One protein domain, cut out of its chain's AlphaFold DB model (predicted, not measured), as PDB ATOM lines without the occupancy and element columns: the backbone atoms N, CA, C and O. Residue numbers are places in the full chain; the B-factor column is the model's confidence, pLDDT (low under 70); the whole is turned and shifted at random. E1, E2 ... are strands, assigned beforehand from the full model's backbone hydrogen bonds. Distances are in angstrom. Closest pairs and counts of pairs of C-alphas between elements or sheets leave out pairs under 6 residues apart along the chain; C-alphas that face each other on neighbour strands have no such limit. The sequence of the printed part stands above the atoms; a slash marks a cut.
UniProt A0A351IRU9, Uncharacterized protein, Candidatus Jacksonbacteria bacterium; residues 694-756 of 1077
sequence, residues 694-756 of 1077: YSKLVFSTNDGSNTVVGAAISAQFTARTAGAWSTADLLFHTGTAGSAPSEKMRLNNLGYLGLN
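This is residues 694 to 756 of the 1077 residues of an uncharacterized protein of Candidatus Jacksonbacteria bacterium (UniProt A0A351IRU9). One twisted sheet of five strands, a zigzag of hairpins with no helix named over either face, makes a flat slab. At one end of its long axis the loop of residues 718 to 727 reaches out, and at the other lies the turn of residues 703 to 706 between E1 and E2. The printed part has 63 residues and five named strands, E1 to E5, side by side in chain order, all antiparallel; the class is all strand. It is loose, with a radius of gyration of the C-alphas of 13.9 A, and spans 44 by 25 by 12 A.

Begin with the longest strand, E2, residues 707 to 717, which covers 26.7 A and bends by 67 degrees at residue 710. Find C-alpha 694 at (210.637, 239.855, 199.281); from there E1, residues 694 to 702, runs 23.2 A and bends by 51 degrees at residue 697. E3 holds residues 728 to 734 over 19.2 A, and E4 residues 742 to 747 over 15.1 A. E5, residues 753 to 755, ends at C-alpha 755, (226.676, 249.577, 199.003), after 6.7 A.

The sheet is a meander, each strand the antiparallel neighbour of the one before. Look first at the hairpin of E2 and E3, at 163 degrees, where N 714 and O 731 are 2.9 A apart, within hydrogen-bond range. On the other side of E2, edge strand E1 has N 697 2.8 A from O 713. E3 and E4 stand at 143 degrees, with N 732 and O 745 2.9 A apart. At the other edge, E5 pairs with E4 through N 754 and O 746, 2.8 A. E1 and E5 are apart.

The farthest C-alphas, of Gly 704 and Gly 723, are 45.0 A apart. The printed part has no cut and no long link. Mean pLDDT of the printed part is 74.7; 22 residues are under 70, among them 718 to 727.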
ATOM      1  N   TYR A 694     210.095 239.273 200.507       79.25
ATOM      2  CA  TYR A 694     210.637 239.855 199.281       79.25
ATOM      3  C   TYR A 694     209.705 239.631 198.099       79.25
ATOM      4  O   TYR A 694     209.397 238.489 197.744       79.25
ATOM      5  N   SER A 695     209.345 240.715 197.419       82.44
ATOM      6  CA  SER A 695     208.835 240.644 196.048       82.44
ATOM      7  C   SER A 695     210.023 240.800 195.104       82.44
ATOM      8  O   SER A 695     210.702 241.822 195.160       82.44
ATOM      9  N   LYS A 696     210.333 239.773 194.301       84.94
ATOM     10  CA  LYS A 696     211.586 239.691 193.531       84.94
ATOM     11  C   LYS A 696     211.366 239.409 192.045       84.94
ATOM     12  O   LYS A 696     210.640 238.480 191.697       84.94
ATOM     13  N   LEU A 697     212.068 240.154 191.194       86.75
ATOM     14  CA  LEU A 697     212.347 239.789 189.808       86.75
ATOM     15  C   LEU A 697     213.691 239.055 189.778       86.75
ATOM     16  O   LEU A 697     214.696 239.568 190.270       86.75
ATOM     17  N   VAL A 698     213.695 237.835 189.247       84.19
ATOM     18  CA  VAL A 698     214.836 236.915 189.312       84.19
ATOM     19  C   VAL A 698     215.423 236.723 187.920       84.19
ATOM     20  O   VAL A 698     214.710 236.333 186.999       84.19
ATOM     21  N   PHE A 699     216.725 236.959 187.784       84.25
ATOM     22  CA  PHE A 699     217.471 236.775 186.547       84.25
ATOM     23  C   PHE A 699     218.324 235.511 186.665       84.25
ATOM     24  O   PHE A 699     219.364 235.487 187.334       84.25
ATOM     25  N   SER A 700     217.849 234.448 186.021       81.00
ATOM     26  CA  SER A 700     218.502 233.141 186.010       81.00
ATOM     27  C   SER A 700     219.144 232.848 184.660       81.00
ATOM     28  O   SER A 700     218.599 233.192 183.612       81.00
ATOM     29  N   THR A 701     220.275 232.157 184.688       74.19
ATOM     30  CA  THR A 701     220.951 231.601 183.514       74.19
ATOM     31  C   THR A 701     220.989 230.079 183.621       74.19
ATOM     32  O   THR A 701     220.903 229.521 184.711       74.19
ATOM     33  N   ASN A 702     221.090 229.386 182.487       74.12
ATOM     34  CA  ASN A 702     221.355 227.950 182.470       74.12
ATOM     35  C   ASN A 702     222.861 227.747 182.247       74.12
ATOM     36  O   ASN A 702     223.398 228.264 181.267       74.12
ATOM     37  N   ASP A 703     223.533 227.038 183.154       68.06
ATOM     38  CA  ASP A 703     224.973 226.737 183.067       68.06
ATOM     39  C   ASP A 703     225.296 225.527 182.165       68.06
ATOM     40  O   ASP A 703     226.461 225.184 181.961       68.06
ATOM     41  N   GLY A 704     224.262 224.901 181.598       67.44
ATOM     42  CA  GLY A 704     224.320 223.677 180.803       67.44
ATOM     43  C   GLY A 704     223.748 222.458 181.530       67.44
ATOM     44  O   GLY A 704     223.487 221.452 180.876       67.44
ATOM     45  N   SER A 705     223.529 222.530 182.848       71.50
ATOM     46  CA  SER A 705     222.933 221.452 183.656       71.50
ATOM     47  C   SER A 705     221.838 221.928 184.620       71.50
ATOM     48  O   SER A 705     220.901 221.177 184.875       71.50
ATOM     49  N   ASN A 706     221.925 223.153 185.147       70.31
ATOM     50  CA  ASN A 706     220.977 223.717 186.107       70.31
ATOM     51  C   ASN A 706     220.574 225.156 185.758       70.31
ATOM     52  O   ASN A 706     221.350 225.941 185.213       70.31
ATOM     53  N   THR A 707     219.362 225.535 186.170       74.75
ATOM     54  CA  THR A 707     218.938 226.941 186.223       74.75
ATOM     55  C   THR A 707     219.537 227.593 187.467       74.75
ATOM     56  O   THR A 707     219.077 227.353 188.583       74.75
ATOM     57  N   VAL A 708     220.549 228.434 187.280       72.81
ATOM     58  CA  VAL A 708     221.256 229.147 188.349       72.81
ATOM     59  C   VAL A 708     220.756 230.586 188.414       72.81
ATOM     60  O   VAL A 708     220.721 231.290 187.406       72.81
ATOM     61  N   VAL A 709     220.380 231.056 189.605       76.31
ATOM     62  CA  VAL A 709     220.049 232.474 189.809       76.31
ATOM     63  C   VAL A 709     221.346 233.279 189.873       76.31
ATOM     64  O   VAL A 709     222.088 233.158 190.843       76.31
ATOM     65  N   GLY A 710     221.607 234.115 188.866       72.38
ATOM     66  CA  GLY A 710     222.789 234.984 188.838       72.38
ATOM     67  C   GLY A 710     222.570 236.319 189.553       72.38
ATOM     68  O   GLY A 710     223.460 236.813 190.247       72.38
ATOM     69  N   ALA A 711     221.372 236.892 189.414       84.69
ATOM     70  CA  ALA A 711     221.006 238.167 190.023       84.69
ATOM     71  C   ALA A 711     219.504 238.254 190.335       84.69
ATOM     72  O   ALA A 711     218.687 237.525 189.768       84.69
ATOM     73  N   ALA A 712     219.126 239.177 191.215       87.88
ATOM     74  CA  ALA A 712     217.734 239.540 191.451       87.88
ATOM     75  C   ALA A 712     217.606 241.015 191.849       87.88
ATOM     76  O   ALA A 712     218.475 241.563 192.527       87.88
ATOM     77  N   ILE A 713     216.490 241.631 191.471       90.19
ATOM     78  CA  ILE A 713     216.044 242.917 192.016       90.19
ATOM     79  C   ILE A 713     214.835 242.617 192.892       90.19
ATOM     80  O   ILE A 713     213.935 241.887 192.467       90.19
ATOM     81  N   SER A 714     214.806 243.136 194.115       87.31
ATOM     82  CA  SER A 714     213.696 242.902 195.033       87.31
ATOM     83  C   SER A 714     213.316 244.137 195.831       87.31
ATOM     84  O   SER A 714     214.160 244.947 196.198       87.31
ATOM     85  N   ALA A 715     212.027 244.251 196.132       85.31
ATOM     86  CA  ALA A 715     211.544 245.106 197.204       85.31
ATOM     87  C   ALA A 715     211.487 244.265 198.487       85.31
ATOM     88  O   ALA A 715     210.814 243.225 198.510       85.31
ATOM     89  N   GLN A 716     212.196 244.696 199.531       83.19
ATOM     90  CA  GLN A 716     212.071 244.145 200.880       83.19
ATOM     91  C   GLN A 716     211.122 245.032 201.677       83.19
ATOM     92  O   GLN A 716     211.383 246.220 201.850       83.19
ATOM     93  N   PHE A 717     210.055 244.450 202.223       75.69
ATOM     94  CA  PHE A 717     209.281 245.139 203.251       75.69
ATOM     95  C   PHE A 717     210.030 245.051 204.582       75.69
ATOM     96  O   PHE A 717     209.964 244.031 205.279       75.69
ATOM     97  N   THR A 718     210.768 246.114 204.906       64.12
ATOM     98  CA  THR A 718     211.450 246.306 206.194       64.12
ATOM     99  C   THR A 718     210.450 246.582 207.315       64.12
ATOM    100  O   THR A 718     210.606 246.044 208.407       64.12
ATOM    101  N   ALA A 719     209.360 247.301 207.027       60.59
ATOM    102  CA  ALA A 719     208.180 247.369 207.884       60.59
ATOM    103  C   ALA A 719     206.899 247.345 207.034       60.59
ATOM    104  O   ALA A 719     206.752 248.105 206.080       60.59
ATOM    105  N   ARG A 720     205.945 246.471 207.380       59.28
ATOM    106  CA  ARG A 720     204.632 246.412 206.722       59.28
ATOM    107  C   ARG A 720     203.520 246.681 207.727       59.28
ATOM    108  O   ARG A 720     203.151 245.792 208.490       59.28
ATOM    109  N   THR A 721     202.911 247.855 207.623       55.44
ATOM    110  CA  THR A 721     201.628 248.160 208.266       55.44
ATOM    111  C   THR A 721     200.502 247.819 207.292       55.44
ATOM    112  O   THR A 721     200.481 248.296 206.157       55.44
ATOM    113  N   ALA A 722     199.573 246.949 207.692       53.88
ATOM    114  CA  ALA A 722     198.455 246.567 206.832       53.88
ATOM    115  C   ALA A 722     197.505 247.760 206.610       53.88
ATOM    116  O   ALA A 722     197.100 248.404 207.570       53.88
ATOM    117  N   GLY A 723     197.146 248.034 205.351       56.06
ATOM    118  CA  GLY A 723     196.234 249.127 204.974       56.06
ATOM    119  C   GLY A 723     196.908 250.453 204.594       56.06
ATOM    120  O   GLY A 723     196.222 251.343 204.111       56.06
ATOM    121  N   ALA A 724     198.231 250.583 204.744       58.50
ATOM    122  CA  ALA A 724     198.976 251.795 204.390       58.50
ATOM    123  C   ALA A 724     199.984 251.564 203.249       58.50
ATOM    124  O   ALA A 724     200.404 250.429 202.988       58.50
ATOM    125  N   TRP A 725     200.424 252.659 202.613       60.91
ATOM    126  CA  TRP A 725     201.595 252.673 201.729       60.91
ATOM    127  C   TRP A 725     202.801 252.154 202.520       60.91
ATOM    128  O   TRP A 725     203.309 252.821 203.417       60.91
ATOM    129  N   SER A 726     203.201 250.916 202.242       65.56
ATOM    130  CA  SER A 726     204.237 250.234 203.015       65.56
ATOM    131  C   SER A 726     205.614 250.720 202.577       65.56
ATOM    132  O   SER A 726     205.912 250.720 201.382       65.56
ATOM    133  N   THR A 727     206.465 251.094 203.532       68.94
ATOM    134  CA  THR A 727     207.860 251.425 203.251       68.94
ATOM    135  C   THR A 727     208.605 250.158 202.840       68.94
ATOM    136  O   THR A 727     208.633 249.154 203.557       68.94
ATOM    137  N   ALA A 728     209.184 250.191 201.646       74.25
ATOM    138  CA  ALA A 728     210.012 249.117 201.128       74.25
ATOM    139  C   ALA A 728     211.377 249.674 200.751       74.25
ATOM    140  O   ALA A 728     211.472 250.741 200.141       74.25
ATOM    141  N   ASP A 729     212.414 248.918 201.077       85.25
ATOM    142  CA  ASP A 729     213.744 249.170 200.552       85.25
ATOM    143  C   ASP A 729     213.870 248.463 199.194       85.25
ATOM    144  O   ASP A 729     213.374 247.344 199.013       85.25
ATOM    145  N   LEU A 730     214.549 249.098 198.237       88.06
ATOM    146  CA  LEU A 730     214.876 248.501 196.943       88.06
ATOM    147  C   LEU A 730     216.277 247.892 197.002       88.06
ATOM    148  O   LEU A 730     217.259 248.606 197.207       88.06
ATOM    149  N   LEU A 731     216.370 246.580 196.797       87.38
ATOM    150  CA  LEU A 731     217.603 245.809 196.899       87.38
ATOM    151  C   LEU A 731     218.020 245.212 195.556       87.38
ATOM    152  O   LEU A 731     217.212 244.655 194.807       87.38
ATOM    153  N   PHE A 732     219.328 245.206 195.327       89.56
ATOM    154  CA  PHE A 732     219.979 244.520 194.219       89.56
ATOM    155  C   PHE A 732     220.866 243.403 194.770       89.56
ATOM    156  O   PHE A 732     221.739 243.629 195.614       89.56
ATOM    157  N   HIS A 733     220.633 242.190 194.275       86.81
ATOM    158  CA  HIS A 733     221.339 240.976 194.663       86.81
ATOM    159  C   HIS A 733     222.125 240.425 193.477       86.81
ATOM    160  O   HIS A 733     221.567 240.272 192.389       86.81
ATOM    161  N   THR A 734     223.385 240.051 193.693       84.38
ATOM    162  CA  THR A 734     224.203 239.341 192.698       84.38
ATOM    163  C   THR A 734     225.011 238.227 193.360       84.38
ATOM    164  O   THR A 734     225.378 238.310 194.536       84.38
ATOM    165  N   GLY A 735     225.230 237.137 192.626       73.00
ATOM    166  CA  GLY A 735     226.022 235.992 193.074       73.00
ATOM    167  C   GLY A 735     227.390 235.924 192.400       73.00
ATOM    168  O   GLY A 735     227.547 236.294 191.237       73.00
ATOM    169  N   THR A 736     228.375 235.387 193.115       66.56
ATOM    170  CA  THR A 736     229.583 234.803 192.512       66.56
ATOM    171  C   THR A 736     229.324 233.339 192.151       66.56
ATOM    172  O   THR A 736     228.503 232.679 192.795       66.56
ATOM    173  N   ALA A 737     230.016 232.813 191.135       67.25
ATOM    174  CA  ALA A 737     229.826 231.437 190.670       67.25
ATOM    175  C   ALA A 737     229.930 230.417 191.825       67.25
ATOM    176  O   ALA A 737     230.898 230.432 192.583       67.25
ATOM    177  N   GLY A 738     228.924 229.546 191.960       67.19
ATOM    178  CA  GLY A 738     228.851 228.530 193.020       67.19
ATOM    179  C   GLY A 738     228.228 228.981 194.350       67.19
ATOM    180  O   GLY A 738     228.158 228.180 195.277       67.19
ATOM    181  N   SER A 739     227.742 230.223 194.462       68.12
ATOM    182  CA  SER A 739     227.088 230.752 195.674       68.12
ATOM    183  C   SER A 739     225.746 231.420 195.363       68.12
ATOM    184  O   SER A 739     225.547 231.938 194.264       68.12
ATOM    185  N   ALA A 740     224.816 231.417 196.323       72.69
ATOM    186  CA  ALA A 740     223.539 232.114 196.174       72.69
ATOM    187  C   ALA A 740     223.746 233.646 196.096       72.69
ATOM    188  O   ALA A 740     224.648 234.163 196.762       72.69
ATOM    189  N   PRO A 741     222.917 234.390 195.334       77.81
ATOM    190  CA  PRO A 741     222.998 235.846 195.285       77.81
ATOM    191  C   PRO A 741     222.876 236.475 196.671       77.81
ATOM    192  O   PRO A 741     221.932 236.190 197.408       77.81
ATOM    193  N   SER A 742     223.807 237.369 196.992       80.12
ATOM    194  CA  SER A 742     223.779 238.167 198.220       80.12
ATOM    195  C   SER A 742     223.440 239.617 197.893       80.12
ATOM    196  O   SER A 742     223.660 240.076 196.770       80.12
ATOM    197  N   GLU A 743     222.894 240.339 198.866       84.50
ATOM    198  CA  GLU A 743     222.649 241.777 198.759       84.50
ATOM    199  C   GLU A 743     223.967 242.524 198.486       84.50
ATOM    200  O   GLU A 743     225.009 242.217 199.078       84.50
ATOM    201  N   LYS A 744     223.941 243.478 197.549       79.25
ATOM    202  CA  LYS A 744     225.102 244.314 197.187       79.25
ATOM    203  C   LYS A 744     224.798 245.804 197.176       79.25
ATOM    204  O   LYS A 744     225.720 246.601 197.321       79.25
ATOM    205  N   MET A 745     223.537 246.183 197.016       83.44
ATOM    206  CA  MET A 745     223.098 247.572 197.018       83.44
ATOM    207  C   MET A 745     221.672 247.649 197.554       83.44
ATOM    208  O   MET A 745     220.823 246.859 197.136       83.44
ATOM    209  N   ARG A 746     221.418 248.630 198.421       82.88
ATOM    210  CA  ARG A 746     220.096 248.953 198.956       82.88
ATOM    211  C   ARG A 746     219.856 250.452 198.868       82.88
ATOM    212  O   ARG A 746     220.674 251.231 199.344       82.88
ATOM    213  N   LEU A 747     218.724 250.842 198.294       83.25
ATOM    214  CA  LEU A 747     218.140 252.165 198.482       83.25
ATOM    215  C   LEU A 747     217.033 252.021 199.527       83.25
ATOM    216  O   LEU A 747     216.050 251.323 199.270       83.25
ATOM    217  N   ASN A 748     217.207 252.618 200.705       76.06
ATOM    218  CA  ASN A 748     216.181 252.552 201.742       76.06
ATOM    219  C   ASN A 748     215.038 253.547 201.477       76.06
ATOM    220  O   ASN A 748     215.167 254.464 200.663       76.06
ATOM    221  N   ASN A 749     213.912 253.376 202.173       72.56
ATOM    222  CA  ASN A 749     212.727 254.228 201.981       72.56
ATOM    223  C   ASN A 749     212.949 255.738 202.254       72.56
ATOM    224  O   ASN A 749     212.147 256.552 201.802       72.56
ATOM    225  N   LEU A 750     214.036 256.113 202.941       68.44
ATOM    226  CA  LEU A 750     214.422 257.504 203.219       68.44
ATOM    227  C   LEU A 750     215.312 258.117 202.118       68.44
ATOM    228  O   LEU A 750     215.650 259.297 202.185       68.44
ATOM    229  N   GLY A 751     215.684 257.340 201.095       65.38
ATOM    230  CA  GLY A 751     216.503 257.791 199.968       65.38
ATOM    231  C   GLY A 751     218.012 257.593 200.142       65.38
ATOM    232  O   GLY A 751     218.776 258.038 199.284       65.38
ATOM    233  N   TYR A 752     218.463 256.911 201.201       63.28
ATOM    234  CA  TYR A 752     219.882 256.614 201.408       63.28
ATOM    235  C   TYR A 752     220.318 255.367 200.634       63.28
ATOM    236  O   TYR A 752     219.665 254.322 200.679       63.28
ATOM    237  N   LEU A 753     221.457 255.481 199.947       76.81
ATOM    238  CA  LEU A 753     222.073 254.418 199.158       76.81
ATOM    239  C   LEU A 753     223.215 253.754 199.938       76.81
ATOM    240  O   LEU A 753     224.266 254.360 200.130       76.81
ATOM    241  N   GLY A 754     223.028 252.495 200.326       67.00
ATOM    242  CA  GLY A 754     224.070 251.645 200.900       67.00
ATOM    243  C   GLY A 754     224.630 250.682 199.861       67.00
ATOM    244  O   GLY A 754     223.884 250.085 199.079       67.00
ATOM    245  N   LEU A 755     225.952 250.514 199.862       69.44
ATOM    246  CA  LEU A 755     226.676 249.577 199.003       69.44
ATOM    247  C   LEU A 755     227.383 248.543 199.885       69.44
ATOM    248  O   LEU A 755     228.256 248.888 200.674       69.44
ATOM    249  N   ASN A 756     226.987 247.276 199.751       62.88
ATOM    250  CA  ASN A 756     227.504 246.126 200.503       62.88
ATOM    251  C   ASN A 756     227.490 246.297 202.048       62.88
ATOM    252  O   ASN A 756     228.292 245.678 202.743       62.88
TER     253      ASN A 756